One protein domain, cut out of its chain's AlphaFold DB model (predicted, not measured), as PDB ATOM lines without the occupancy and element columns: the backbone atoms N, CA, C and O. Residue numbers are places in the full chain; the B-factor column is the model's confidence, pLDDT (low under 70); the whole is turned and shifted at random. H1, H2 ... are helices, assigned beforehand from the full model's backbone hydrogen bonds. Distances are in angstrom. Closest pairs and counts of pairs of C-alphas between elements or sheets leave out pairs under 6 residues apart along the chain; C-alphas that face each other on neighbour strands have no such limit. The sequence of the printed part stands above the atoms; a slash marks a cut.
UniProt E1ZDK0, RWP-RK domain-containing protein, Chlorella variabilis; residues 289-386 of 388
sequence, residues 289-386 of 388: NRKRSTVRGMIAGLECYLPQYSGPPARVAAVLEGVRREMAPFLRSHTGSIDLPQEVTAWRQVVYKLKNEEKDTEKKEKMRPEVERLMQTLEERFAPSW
ATOM      1  N   ASN A 289     192.924 194.574 192.393       93.56
ATOM      2  CA  ASN A 289     192.678 193.804 193.614       93.56
ATOM      3  C   ASN A 289     191.686 192.648 193.444       93.56
ATOM      4  O   ASN A 289     191.935 191.562 193.957       93.56
ATOM      5  N   ARG A 290     190.577 192.839 192.715       89.56
ATOM      6  CA  ARG A 290     189.553 191.789 192.558       89.56
ATOM      7  C   ARG A 290     190.086 190.570 191.794       89.56
ATOM      8  O   ARG A 290     189.750 189.446 192.160       89.56
ATOM      9  N   LYS A 291     190.935 190.773 190.778       92.50
ATOM     10  CA  LYS A 291     191.602 189.677 190.053       92.50
ATOM     11  C   LYS A 291     192.724 189.067 190.907       92.50
ATOM     12  O   LYS A 291     192.692 187.862 191.132       92.50
ATOM     13  N   ARG A 292     193.624 189.879 191.490       94.94
ATOM     14  CA  ARG A 292     194.724 189.388 192.361       94.94
ATOM     15  C   ARG A 292     194.215 188.568 193.554       94.94
ATOM     16  O   ARG A 292     194.695 187.464 193.783       94.94
ATOM     17  N   SER A 293     193.208 189.061 194.281       94.56
ATOM     18  CA  SER A 293     192.599 188.347 195.420       94.56
ATOM     19  C   SER A 293     191.890 187.057 195.008       94.56
ATOM     20  O   SER A 293     191.960 186.071 195.736       94.56
ATOM     21  N   THR A 294     191.266 187.028 193.825       94.56
ATOM     22  CA  THR A 294     190.675 185.806 193.260       94.56
ATOM     23  C   THR A 294     191.748 184.756 192.973       94.56
ATOM     24  O   THR A 294     191.593 183.612 193.390       94.56
ATOM     25  N   VAL A 295     192.845 185.145 192.315       96.31
ATOM     26  CA  VAL A 295     193.971 184.250 192.004       96.31
ATOM     27  C   VAL A 295     194.635 183.733 193.284       96.31
ATOM     28  O   VAL A 295     194.830 182.530 193.420       96.31
ATOM     29  N   ARG A 296     194.895 184.597 194.276       96.00
ATOM     30  CA  ARG A 296     195.433 184.170 195.583       96.00
ATOM     31  C   ARG A 296     194.496 183.231 196.335       96.00
ATOM     32  O   ARG A 296     194.954 182.237 196.879       96.00
ATOM     33  N   GLY A 297     193.193 183.518 196.346       96.31
ATOM     34  CA  GLY A 297     192.195 182.647 196.972       96.31
ATOM     35  C   GLY A 297     192.067 181.285 196.283       96.31
ATOM     36  O   GLY A 297     191.775 180.299 196.953       96.31
ATOM     37  N   MET A 298     192.314 181.220 194.971       96.88
ATOM     38  CA  MET A 298     192.401 179.967 194.223       96.88
ATOM     39  C   MET A 298     193.668 179.186 194.591       96.88
ATOM     40  O   MET A 298     193.554 178.019 194.946       96.88
ATOM     41  N   ILE A 299     194.847 179.826 194.574       97.62
ATOM     42  CA  ILE A 299     196.126 179.197 194.961       97.62
ATOM     43  C   ILE A 299     196.041 178.645 196.389       97.62
ATOM     44  O   ILE A 299     196.267 177.459 196.582       97.62
ATOM     45  N   ALA A 300     195.604 179.453 197.359       97.62
ATOM     46  CA  ALA A 300     195.451 179.019 198.750       97.62
ATOM     47  C   ALA A 300     194.420 177.881 198.918       97.62
ATOM     48  O   ALA A 300     194.554 177.043 199.805       97.62
ATOM     49  N   GLY A 301     193.390 177.826 198.065       96.81
ATOM     50  CA  GLY A 301     192.453 176.702 198.021       96.81
ATOM     51  C   GLY A 301     193.110 175.415 197.514       96.81
ATOM     52  O   GLY A 301     192.930 174.361 198.115       96.81
ATOM     53  N   LEU A 302     193.922 175.497 196.457       97.44
ATOM     54  CA  LEU A 302     194.696 174.359 195.942       97.44
ATOM     55  C   LEU A 302     195.749 173.886 196.956       97.44
ATOM     56  O   LEU A 302     195.881 172.687 197.177       97.44
ATOM     57  N   GLU A 303     196.446 174.813 197.616       96.94
ATOM     58  CA  GLU A 303     197.400 174.527 198.699       96.94
ATOM     59  C   GLU A 303     196.728 173.862 199.910       96.94
ATOM     60  O   GLU A 303     197.363 173.067 200.595       96.94
ATOM     61  N   CYS A 304     195.442 174.137 200.154       96.88
ATOM     62  CA  CYS A 304     194.658 173.477 201.196       96.88
ATOM     63  C   CYS A 304     194.205 172.067 200.780       96.88
ATOM     64  O   CYS A 304     194.420 171.108 201.519       96.88
ATOM     65  N   TYR A 305     193.577 171.925 199.606       96.50
ATOM     66  CA  TYR A 305     192.924 170.672 199.210       96.50
ATOM     67  C   TYR A 305     193.882 169.642 198.600       96.50
ATOM     68  O   TYR A 305     193.736 168.454 198.888       96.50
ATOM     69  N   LEU A 306     194.867 170.043 197.786       96.50
ATOM     70  CA  LEU A 306     195.732 169.068 197.110       96.50
ATOM     71  C   LEU A 306     196.506 168.181 198.109       96.50
ATOM     72  O   LEU A 306     196.427 166.966 197.940       96.50
ATOM     73  N   PRO A 307     197.153 168.696 199.180       96.62
ATOM     74  CA  PRO A 307     197.856 167.844 200.148       96.62
ATOM     75  C   PRO A 307     196.940 166.968 201.017       96.62
ATOM     76  O   PRO A 307     197.410 165.996 201.594       96.62
ATOM     77  N   GLN A 308     195.651 167.310 201.148       95.81
ATOM     78  CA  GLN A 308     194.699 166.552 201.974       95.81
ATOM     79  C   GLN A 308     194.132 165.318 201.265       95.81
ATOM     80  O   GLN A 308     193.857 164.312 201.918       95.81
ATOM     81  N   TYR A 309     193.906 165.410 199.950       94.88
ATOM     82  CA  TYR A 309     193.205 164.368 199.186       94.88
ATOM     83  C   TYR A 309     194.064 163.705 198.105       94.88
ATOM     84  O   TYR A 309     193.733 162.593 197.698       94.88
ATOM     85  N   SER A 310     195.147 164.347 197.656       88.75
ATOM     86  CA  SER A 310     196.046 163.819 196.617       88.75
ATOM     87  C   SER A 310     197.217 163.046 197.234       88.75
ATOM     88  O   SER A 310     197.487 163.164 198.425       88.75
ATOM     89  N   GLY A 311     197.909 162.246 196.415       86.31
ATOM     90  CA  GLY A 311     198.965 161.323 196.850       86.31
ATOM     91  C   GLY A 311     200.311 161.976 197.247       86.31
ATOM     92  O   GLY A 311     200.339 162.880 198.075       86.31
ATOM     93  N   PRO A 312     201.464 161.507 196.719       94.94
ATOM     94  CA  PRO A 312     202.781 161.913 197.221       94.94
ATOM     95  C   PRO A 312     202.998 163.440 197.270       94.94
ATOM     96  O   PRO A 312     202.812 164.109 196.245       94.94
ATOM     97  N   PRO A 313     203.482 164.006 198.397       95.50
ATOM     98  CA  PRO A 313     203.606 165.457 198.570       95.50
ATOM     99  C   PRO A 313     204.565 166.105 197.562       95.50
ATOM    100  O   PRO A 313     204.366 167.256 197.185       95.50
ATOM    101  N   ALA A 314     205.552 165.360 197.050       94.75
ATOM    102  CA  ALA A 314     206.445 165.821 195.987       94.75
ATOM    103  C   ALA A 314     205.704 166.149 194.672       94.75
ATOM    104  O   ALA A 314     205.998 167.167 194.045       94.75
ATOM    105  N   ARG A 315     204.701 165.343 194.279       94.12
ATOM    106  CA  ARG A 315     203.860 165.615 193.094       94.12
ATOM    107  C   ARG A 315     203.010 166.862 193.313       94.12
ATOM    108  O   ARG A 315     202.956 167.736 192.454       94.12
ATOM    109  N   VAL A 316     202.394 166.969 194.493       96.25
ATOM    110  CA  VAL A 316     201.576 168.129 194.881       96.25
ATOM    111  C   VAL A 316     202.404 169.417 194.878       96.25
ATOM    112  O   VAL A 316     201.959 170.422 194.328       96.25
ATOM    113  N   ALA A 317     203.626 169.389 195.416       96.00
ATOM    114  CA  ALA A 317     204.536 170.531 195.399       96.00
ATOM    115  C   ALA A 317     204.914 170.961 193.969       96.00
ATOM    116  O   ALA A 317     204.853 172.151 193.662       96.00
ATOM    117  N   ALA A 318     205.233 170.009 193.084       95.00
ATOM    118  CA  ALA A 318     205.560 170.293 191.685       95.00
ATOM    119  C   ALA A 318     204.372 170.910 190.916       95.00
ATOM    120  O   ALA A 318     204.544 171.910 190.214       95.00
ATOM    121  N   VAL A 319     203.153 170.379 191.100       96.19
ATOM    122  CA  VAL A 319     201.924 170.960 190.526       96.19
ATOM    123  C   VAL A 319     201.674 172.370 191.052       96.19
ATOM    124  O   VAL A 319     201.436 173.282 190.260       96.19
ATOM    125  N   LEU A 320     201.743 172.573 192.371       96.81
ATOM    126  CA  LEU A 320     201.523 173.886 192.977       96.81
ATOM    127  C   LEU A 320     202.528 174.921 192.469       96.81
ATOM    128  O   LEU A 320     202.141 176.058 192.212       96.81
ATOM    129  N   GLU A 321     203.785 174.537 192.252       96.25
ATOM    130  CA  GLU A 321     204.793 175.441 191.698       96.25
ATOM    131  C   GLU A 321     204.541 175.771 190.216       96.25
ATOM    132  O   GLU A 321     204.679 176.927 189.811       96.25
ATOM    133  N   GLY A 322     204.058 174.805 189.424       95.94
ATOM    134  CA  GLY A 322     203.535 175.052 188.075       95.94
ATOM    135  C   GLY A 322     202.375 176.055 188.075       95.94
ATOM    136  O   GLY A 322     202.404 177.044 187.338       95.94
ATOM    137  N   VAL A 323     201.398 175.877 188.973       97.00
ATOM    138  CA  VAL A 323     200.270 176.808 189.143       97.00
ATOM    139  C   VAL A 323     200.749 178.196 189.575       97.00
ATOM    140  O   VAL A 323     200.308 179.189 188.998       97.00
ATOM    141  N   ARG A 324     201.663 178.310 190.549       97.00
ATOM    142  CA  ARG A 324     202.220 179.607 190.979       97.00
ATOM    143  C   ARG A 324     202.937 180.315 189.829       97.00
ATOM    144  O   ARG A 324     202.741 181.520 189.662       97.00
ATOM    145  N   ARG A 325     203.695 179.580 189.008       96.50
ATOM    146  CA  ARG A 325     204.382 180.094 187.813       96.50
ATOM    147  C   ARG A 325     203.397 180.615 186.761       96.50
ATOM    148  O   ARG A 325     203.537 181.759 186.335       96.50
ATOM    149  N   GLU A 326     202.370 179.834 186.420       95.69
ATOM    150  CA  GLU A 326     201.298 180.230 185.487       95.69
ATOM    151  C   GLU A 326     200.501 181.436 186.026       95.69
ATOM    152  O   GLU A 326     200.071 182.308 185.273       95.69
ATOM    153  N   MET A 327     200.327 181.536 187.352       96.44
ATOM    154  CA  MET A 327     199.601 182.637 187.998       96.44
ATOM    155  C   MET A 327     200.444 183.908 188.203       96.44
ATOM    156  O   MET A 327     199.887 184.998 188.393       96.44
ATOM    157  N   ALA A 328     201.774 183.815 188.144       95.94
ATOM    158  CA  ALA A 328     202.684 184.925 188.418       95.94
ATOM    159  C   ALA A 328     202.476 186.175 187.527       95.94
ATOM    160  O   ALA A 328     202.611 187.283 188.053       95.94
ATOM    161  N   PRO A 329     202.129 186.089 186.224       94.94
ATOM    162  CA  PRO A 329     201.806 187.268 185.410       94.94
ATOM    163  C   PRO A 329     200.572 188.030 185.919       94.94
ATOM    164  O   PRO A 329     200.588 189.257 185.995       94.94
ATOM    165  N   PHE A 330     199.524 187.321 186.350       93.81
ATOM    166  CA  PHE A 330     198.297 187.925 186.895       93.81
ATOM    167  C   PHE A 330     198.540 188.577 188.254       93.81
ATOM    168  O   PHE A 330     197.968 189.623 188.560       93.81
ATOM    169  N   LEU A 331     199.416 187.977 189.063       93.94
ATOM    170  CA  LEU A 331     199.856 188.564 190.322       93.94
ATOM    171  C   LEU A 331     200.785 189.765 190.104       93.94
ATOM    172  O   LEU A 331     200.713 190.699 190.894       93.94
ATOM    173  N   ARG A 332     201.589 189.816 189.036       93.56
ATOM    174  CA  ARG A 332     202.435 190.979 188.693       93.56
ATOM    175  C   ARG A 332     201.710 192.085 187.909       93.56
ATOM    176  O   ARG A 332     202.231 193.182 187.791       93.56
ATOM    177  N   SER A 333     200.502 191.845 187.396       92.50
ATOM    178  CA  SER A 333     199.743 192.860 186.652       92.50
ATOM    179  C   SER A 333     199.183 193.971 187.556       92.50
ATOM    180  O   SER A 333     198.209 193.771 188.287       92.50
ATOM    181  N   HIS A 334     199.742 195.177 187.430       90.44
ATOM    182  CA  HIS A 334     199.230 196.407 188.051       90.44
ATOM    183  C   HIS A 334     197.963 196.961 187.362       90.44
ATOM    184  O   HIS A 334     197.166 197.659 187.987       90.44
ATOM    185  N   THR A 335     197.734 196.650 186.079       86.31
ATOM    186  CA  THR A 335     196.580 197.160 185.310       86.31
ATOM    187  C   THR A 335     195.277 196.407 185.572       86.31
ATOM    188  O   THR A 335     194.201 196.949 185.319       86.31
ATOM    189  N   GLY A 336     195.353 195.136 185.985       81.44
ATOM    190  CA  GLY A 336     194.194 194.240 186.056       81.44
ATOM    191  C   GLY A 336     193.544 193.950 184.693       81.44
ATOM    192  O   GLY A 336     192.460 193.365 184.647       81.44
ATOM    193  N   SER A 337     194.175 194.349 183.584       86.44
ATOM    194  CA  SER A 337     193.628 194.208 182.230       86.44
ATOM    195  C   SER A 337     193.858 192.828 181.620       86.44
ATOM    196  O   SER A 337     193.198 192.499 180.646       86.44
ATOM    197  N   ILE A 338     194.762 192.017 182.180       92.19
ATOM    198  CA  ILE A 338     194.969 190.639 181.723       92.19
ATOM    199  C   ILE A 338     193.755 189.810 182.150       92.19
ATOM    200  O   ILE A 338     193.415 189.761 183.339       92.19
ATOM    201  N   ASP A 339     193.064 189.204 181.191       93.06
ATOM    202  CA  ASP A 339     191.945 188.306 181.457       93.06
ATOM    203  C   ASP A 339     192.436 186.896 181.770       93.06
ATOM    204  O   ASP A 339     193.449 186.441 181.244       93.06
ATOM    205  N   LEU A 340     191.757 186.239 182.711       93.25
ATOM    206  CA  LEU A 340     192.154 184.913 183.175       93.25
ATOM    207  C   LEU A 340     191.865 183.891 182.062       93.25
ATOM    208  O   LEU A 340     190.760 183.924 181.517       93.25
ATOM    209  N   PRO A 341     192.796 182.962 181.772       94.88
ATOM    210  CA  PRO A 341     192.562 181.867 180.842       94.88
ATOM    211  C   PRO A 341     191.312 181.063 181.220       94.88
ATOM    212  O   PRO A 341     190.885 181.034 182.385       94.88
ATOM    213  N   GLN A 342     190.715 180.399 180.235       96.38
ATOM    214  CA  GLN A 342     189.491 179.625 180.439       96.38
ATOM    215  C   GLN A 342     189.733 178.446 181.396       96.38
ATOM    216  O   GLN A 342     188.901 178.164 182.254       96.38
ATOM    217  N   GLU A 343     190.910 177.832 181.310       95.25
ATOM    218  CA  GLU A 343     191.408 176.741 182.147       95.25
ATOM    219  C   GLU A 343     191.522 177.182 183.613       95.25
ATOM    220  O   GLU A 343     190.958 176.562 184.510       95.25
ATOM    221  N   VAL A 344     192.156 178.332 183.850       95.31
ATOM    222  CA  VAL A 344     192.300 178.962 185.175       95.31
ATOM    223  C   VAL A 344     190.933 179.328 185.754       95.31
ATOM    224  O   VAL A 344     190.673 179.171 186.950       95.31
ATOM    225  N   THR A 345     190.024 179.790 184.896       96.12
ATOM    226  CA  THR A 345     188.637 180.065 185.274       96.12
ATOM    227  C   THR A 345     187.895 178.777 185.644       96.12
ATOM    228  O   THR A 345     187.141 178.794 186.615       96.12
ATOM    229  N   ALA A 346     188.141 177.656 184.959       96.94
ATOM    230  CA  ALA A 346     187.597 176.350 185.325       96.94
ATOM    231  C   ALA A 346     188.155 175.851 186.671       96.94
ATOM    232  O   ALA A 346     187.368 175.503 187.553       96.94
ATOM    233  N   TRP A 347     189.476 175.915 186.893       96.75
ATOM    234  CA  TRP A 347     190.105 175.554 188.177       96.75
ATOM    235  C   TRP A 347     189.507 176.347 189.343       96.75
ATOM    236  O   TRP A 347     189.155 175.780 190.376       96.75
ATOM    237  N   ARG A 348     189.298 177.656 189.155       96.81
ATOM    238  CA  ARG A 348     188.621 178.521 190.129       96.81
ATOM    239  C   ARG A 348     187.210 178.031 190.476       96.81
ATOM    240  O   ARG A 348     186.841 178.091 191.649       96.81
ATOM    241  N   GLN A 349     186.419 177.570 189.501       97.56
ATOM    242  CA  GLN A 349     185.077 177.042 189.779       97.56
ATOM    243  C   GLN A 349     185.136 175.732 190.571       97.56
ATOM    244  O   GLN A 349     184.367 175.577 191.517       97.56
ATOM    245  N   VAL A 350     186.079 174.835 190.256       96.94
ATOM    246  CA  VAL A 350     186.289 173.601 191.034       96.94
ATOM    247  C   VAL A 350     186.679 173.935 192.478       96.94
ATOM    248  O   VAL A 350     186.039 173.453 193.405       96.94
ATOM    249  N   VAL A 351     187.631 174.850 192.697       97.50
ATOM    250  CA  VAL A 351     188.027 175.296 194.050       97.50
ATOM    251  C   VAL A 351     186.855 175.918 194.824       97.50
ATOM    252  O   VAL A 351     186.722 175.692 196.026       97.50
ATOM    253  N   TYR A 352     185.967 176.677 194.170       96.50
ATOM    254  CA  TYR A 352     184.752 177.185 194.821       96.50
ATOM    255  C   TYR A 352     183.728 176.097 195.139       96.50
ATOM    256  O   TYR A 352     183.060 176.195 196.169       96.50
ATOM    257  N   LYS A 353     183.595 175.080 194.284       96.69
ATOM    258  CA  LYS A 353     182.719 173.936 194.539       96.69
ATOM    259  C   LYS A 353     183.213 173.149 195.755       96.69
ATOM    260  O   LYS A 353     182.460 173.021 196.717       96.69
ATOM    261  N   LEU A 354     184.498 172.785 195.772       96.62
ATOM    262  CA  LEU A 354     185.164 172.134 196.907       96.62
ATOM    263  C   LEU A 354     184.984 172.931 198.211       96.62
ATOM    264  O   LEU A 354     184.610 172.365 199.230       96.62
ATOM    265  N   LYS A 355     185.140 174.260 198.173       96.38
ATOM    266  CA  LYS A 355     184.939 175.137 199.343       96.38
ATOM    267  C   LYS A 355     183.486 175.254 199.826       96.38
ATOM    268  O   LYS A 355     183.234 175.675 200.959       96.38
ATOM    269  N   ASN A 356     182.514 174.950 198.973       95.44
ATOM    270  CA  ASN A 356     181.120 174.852 199.392       95.44
ATOM    271  C   ASN A 356     180.825 173.466 199.973       95.44
ATOM    272  O   ASN A 356     180.169 173.394 201.005       95.44
ATOM    273  N   GLU A 357     181.361 172.402 199.373       95.00
ATOM    274  CA  GLU A 357     181.216 171.023 199.860       95.00
ATOM    275  C   GLU A 357     181.954 170.772 201.181       95.00
ATOM    276  O   GLU A 357     181.447 170.038 202.014       95.00
ATOM    277  N   GLU A 358     183.068 171.461 201.443       95.25
ATOM    278  CA  GLU A 358     183.794 171.426 202.724       95.25
ATOM    279  C   GLU A 358     182.922 171.814 203.935       95.25
ATOM    280  O   GLU A 358     183.187 171.385 205.058       95.25
ATOM    281  N   LYS A 359     181.866 172.612 203.725       94.50
ATOM    282  CA  LYS A 359     180.912 172.988 204.783       94.50
ATOM    283  C   LYS A 359     179.910 171.878 205.100       94.50
ATOM    284  O   LYS A 359     179.349 171.871 206.192       94.50
ATOM    285  N   ASP A 360     179.694 170.968 204.157       94.81
ATOM    286  CA  ASP A 360     178.776 169.844 204.268       94.81
ATOM    287  C   ASP A 360     179.599 168.598 204.628       94.81
ATOM    288  O   ASP A 360     180.127 167.912 203.755       94.81
ATOM    289  N   THR A 361     179.727 168.290 205.920       90.44
ATOM    290  CA  THR A 361     180.608 167.213 206.422       90.44
ATOM    291  C   THR A 361     180.379 165.854 205.746       90.44
ATOM    292  O   THR A 361     181.341 165.135 205.480       90.44
ATOM    293  N   GLU A 362     179.133 165.534 205.390       91.62
ATOM    294  CA  GLU A 362     178.734 164.321 204.656       91.62
ATOM    295  C   GLU A 362     179.282 164.245 203.218       91.62
ATOM    296  O   GLU A 362     179.364 163.166 202.632       91.62
ATOM    297  N   LYS A 363     179.657 165.377 202.606       89.56
ATOM    298  CA  LYS A 363     180.165 165.432 201.225       89.56
ATOM    299  C   LYS A 363     181.680 165.280 201.133       89.56
ATOM    300  O   LYS A 363     182.194 165.178 200.021       89.56
ATOM    301  N   LYS A 364     182.398 165.197 202.258       91.44
ATOM    302  CA  LYS A 364     183.868 165.120 202.278       91.44
ATOM    303  C   LYS A 364     184.429 163.952 201.454       91.44
ATOM    304  O   LYS A 364     185.458 164.104 200.804       91.44
ATOM    305  N   GLU A 365     183.735 162.813 201.407       91.44
ATOM    306  CA  GLU A 365     184.133 161.672 200.566       91.44
ATOM    307  C   GLU A 365     183.992 161.955 199.062       91.44
ATOM    308  O   GLU A 365     184.811 161.500 198.266       91.44
ATOM    309  N   LYS A 366     183.003 162.770 198.665       94.06
ATOM    310  CA  LYS A 366     182.775 163.178 197.267       94.06
ATOM    311  C   LYS A 366     183.837 164.161 196.770       94.06
ATOM    312  O   LYS A 366     184.101 164.205 195.574       94.06
ATOM    313  N   MET A 367     184.498 164.884 197.678       95.38
ATOM    314  CA  MET A 367     185.589 165.797 197.328       95.38
ATOM    315  C   MET A 367     186.821 165.057 196.786       95.38
ATOM    316  O   MET A 367     187.462 165.569 195.872       95.38
ATOM    317  N   ARG A 368     187.154 163.856 197.296       95.69
ATOM    318  CA  ARG A 368     188.354 163.103 196.869       95.69
ATOM    319  C   ARG A 368     188.432 162.899 195.343       95.69
ATOM    320  O   ARG A 368     189.409 163.379 194.771       95.69
ATOM    321  N   PRO A 369     187.455 162.266 194.660       96.50
ATOM    322  CA  PRO A 369     187.543 162.042 193.213       96.50
ATOM    323  C   PRO A 369     187.562 163.345 192.399       96.50
ATOM    324  O   PRO A 369     188.126 163.383 191.306       96.50
ATOM    325  N   GLU A 370     186.986 164.436 192.913       96.19
ATOM    326  CA  GLU A 370     187.047 165.743 192.247       96.19
ATOM    327  C   GLU A 370     188.421 166.405 192.382       96.19
ATOM    328  O   GLU A 370     188.919 166.983 191.413       96.19
ATOM    329  N   VAL A 371     189.070 166.270 193.544       97.06
ATOM    330  CA  VAL A 371     190.452 166.722 193.753       97.06
ATOM    331  C   VAL A 371     191.438 165.864 192.955       97.06
ATOM    332  O   VAL A 371     192.334 166.420 192.329       97.06
ATOM    333  N   GLU A 372     191.252 164.542 192.893       96.69
ATOM    334  CA  GLU A 372     192.074 163.640 192.069       96.69
ATOM    335  C   GLU A 372     191.958 163.974 190.573       96.69
ATOM    336  O   GLU A 372     192.976 164.119 189.893       96.69
ATOM    337  N   ARG A 373     190.738 164.201 190.064       97.06
ATOM    338  CA  ARG A 373     190.519 164.637 188.675       97.06
ATOM    339  C   ARG A 373     191.157 166.000 188.387       97.06
ATOM    340  O   ARG A 373     191.744 166.189 187.320       97.06
ATOM    341  N   LEU A 374     191.051 166.948 189.322       97.00
ATOM    342  CA  LEU A 374     191.704 168.254 189.214       97.00
ATOM    343  C   LEU A 374     193.231 168.110 189.198       97.00
ATOM    344  O   LEU A 374     193.880 168.727 188.358       97.00
ATOM    345  N   MET A 375     193.792 167.273 190.073       96.81
ATOM    346  CA  MET A 375     195.224 166.976 190.124       96.81
ATOM    347  C   MET A 375     195.707 166.394 188.793       96.81
ATOM    348  O   MET A 375     196.661 166.921 188.232       96.81
ATOM    349  N   GLN A 376     195.006 165.403 188.230       96.56
ATOM    350  CA  GLN A 376     195.333 164.847 186.914       96.56
ATOM    351  C   GLN A 376     195.296 165.919 185.809       96.56
ATOM    352  O   GLN A 376     196.232 166.020 185.023       96.56
ATOM    353  N   THR A 377     194.266 166.774 185.782       96.75
ATOM    354  CA  THR A 377     194.171 167.872 184.795       96.75
ATOM    355  C   THR A 377     195.331 168.872 184.921       96.75
ATOM    356  O   THR A 377     195.809 169.414 183.926       96.75
ATOM    357  N   LEU A 378     195.792 169.138 186.148       96.12
ATOM    358  CA  LEU A 378     196.943 170.003 186.402       96.12
ATOM    359  C   LEU A 378     198.267 169.312 186.029       96.12
ATOM    360  O   LEU A 378     199.137 169.948 185.438       96.12
ATOM    361  N   GLU A 379     198.419 168.021 186.322       95.31
ATOM    362  CA  GLU A 379     199.589 167.235 185.921       95.31
ATOM    363  C   GLU A 379     199.710 167.145 184.398       95.31
ATOM    364  O   GLU A 379     200.772 167.452 183.876       95.31
ATOM    365  N   GLU A 380     198.638 166.844 183.663       95.00
ATOM    366  CA  GLU A 380     198.641 166.844 182.190       95.00
ATOM    367  C   GLU A 380     199.070 168.205 181.606       95.00
ATOM    368  O   GLU A 380     199.768 168.263 180.592       95.00
ATOM    369  N   ARG A 381     198.719 169.312 182.277       94.81
ATOM    370  CA  ARG A 381     199.117 170.672 181.884       94.81
ATOM    371  C   ARG A 381     200.585 170.995 182.194       94.81
ATOM    372  O   ARG A 381     201.202 171.718 181.414       94.81
ATOM    373  N   PHE A 382     201.138 170.511 183.311       94.50
ATOM    374  CA  PHE A 382     202.480 170.893 183.780       94.50
ATOM    375  C   PHE A 382     203.573 169.834 183.559       94.50
ATOM    376  O   PHE A 382     204.748 170.203 183.500       94.50
ATOM    377  N   ALA A 383     203.228 168.562 183.344       85.81
ATOM    378  CA  ALA A 383     204.167 167.468 183.083       85.81
ATOM    379  C   ALA A 383     205.131 167.718 181.903       85.81
ATOM    380  O   ALA A 383     206.313 167.398 182.057       85.81
ATOM    381  N   PRO A 384     204.731 168.355 180.775       68.00
ATOM    382  CA  PRO A 384     205.671 168.689 179.700       68.00
ATOM    383  C   PRO A 384     206.810 169.625 180.135       68.00
ATOM    384  O   PRO A 384     207.825 169.704 179.457       68.00
ATOM    385  N   SER A 385     206.653 170.341 181.258       64.31
ATOM    386  CA  SER A 385     207.620 171.328 181.760       64.31
ATOM    387  C   SER A 385     208.589 170.799 182.826       64.31
ATOM    388  O   SER A 385     209.341 171.588 183.397       64.31
ATOM    389  N   TRP A 386     208.547 169.497 183.139       67.00
ATOM    390  CA  TRP A 386     209.386 168.877 184.181       67.00
ATOM    391  C   TRP A 386     210.441 167.899 183.637       67.00
ATOM    392  O   TRP A 386     211.302 167.462 184.394       67.00
TER     393      TRP A 386
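What this domain is: This is residues 289 to 386 of the 388 residues of the protein "RWP-RK domain-containing protein" of Chlorella variabilis (UniProt E1ZDK0). Two helical hairpins pack on each other as two crossed layers: H4, the longest helix, folds back beside H3, and this pair crosses the pair of H1 and H2, which run side by side in opposite ways. H4 crosses both H1 and H2, while H3 crosses H1 alone. The printed part has 98 residues with four named helices, in the order H1, H2, H3, H4, and no named strand: all helix. It is compact, with a radius of gyration of the C-alphas of 13.6 A and spans of 42 by 32 by 19 A.

Where its parts are: Find C-alpha 361 at (180.608, 167.213, 206.422); from there H4, residues 361 to 385, covers 36.8 A to C-alpha 385 at (207.620, 171.328, 181.760), with a kink of 34 degrees near residue 368. Before it comes H3, residues 342 to 357, 22.8 A. H1, residues 289 to 309, begins at (192.678, 193.804, 193.614) and covers 30.0 A. H2, residues 313 to 332, covers 27.4 A, with a kink of 39 degrees near residue 326.

How they stand to each other: Start at H4: with residues 363 to 374 alone it touches H3, closest at the C-alphas of Glu 357 and Lys 363, 5.9 A; they form a hairpin, opposite ways at a shallow tilt of 21 degrees. H4 touches H1, about perpendicular at 74 degrees, closest at C-alphas 309 and 368, 5.5 A. It also touches H2 at 74 degrees, closest at C-alphas 322 and 382, 6.1 A. H1 and H2 touch as a hairpin, opposite ways at a shallow tilt of 3 degrees, with C-alphas 292 and 331 closest at 5.6 A. H1, with residues 298 to 302 alone, touches H3 at a steep tilt of 62 degrees. H2 and H3 are apart. Every O i to N i+4 pair is within hydrogen-bond range in H3; H1 has 15 of 17, H2 14 of 16, H4 14 of 21.

The domain as a whole: The C-alphas farthest apart, of Thr 335 and Glu 362, are 42.1 A apart. The printed part has no cut and no long link. Look at residues 384 to 386 for pLDDT under 70.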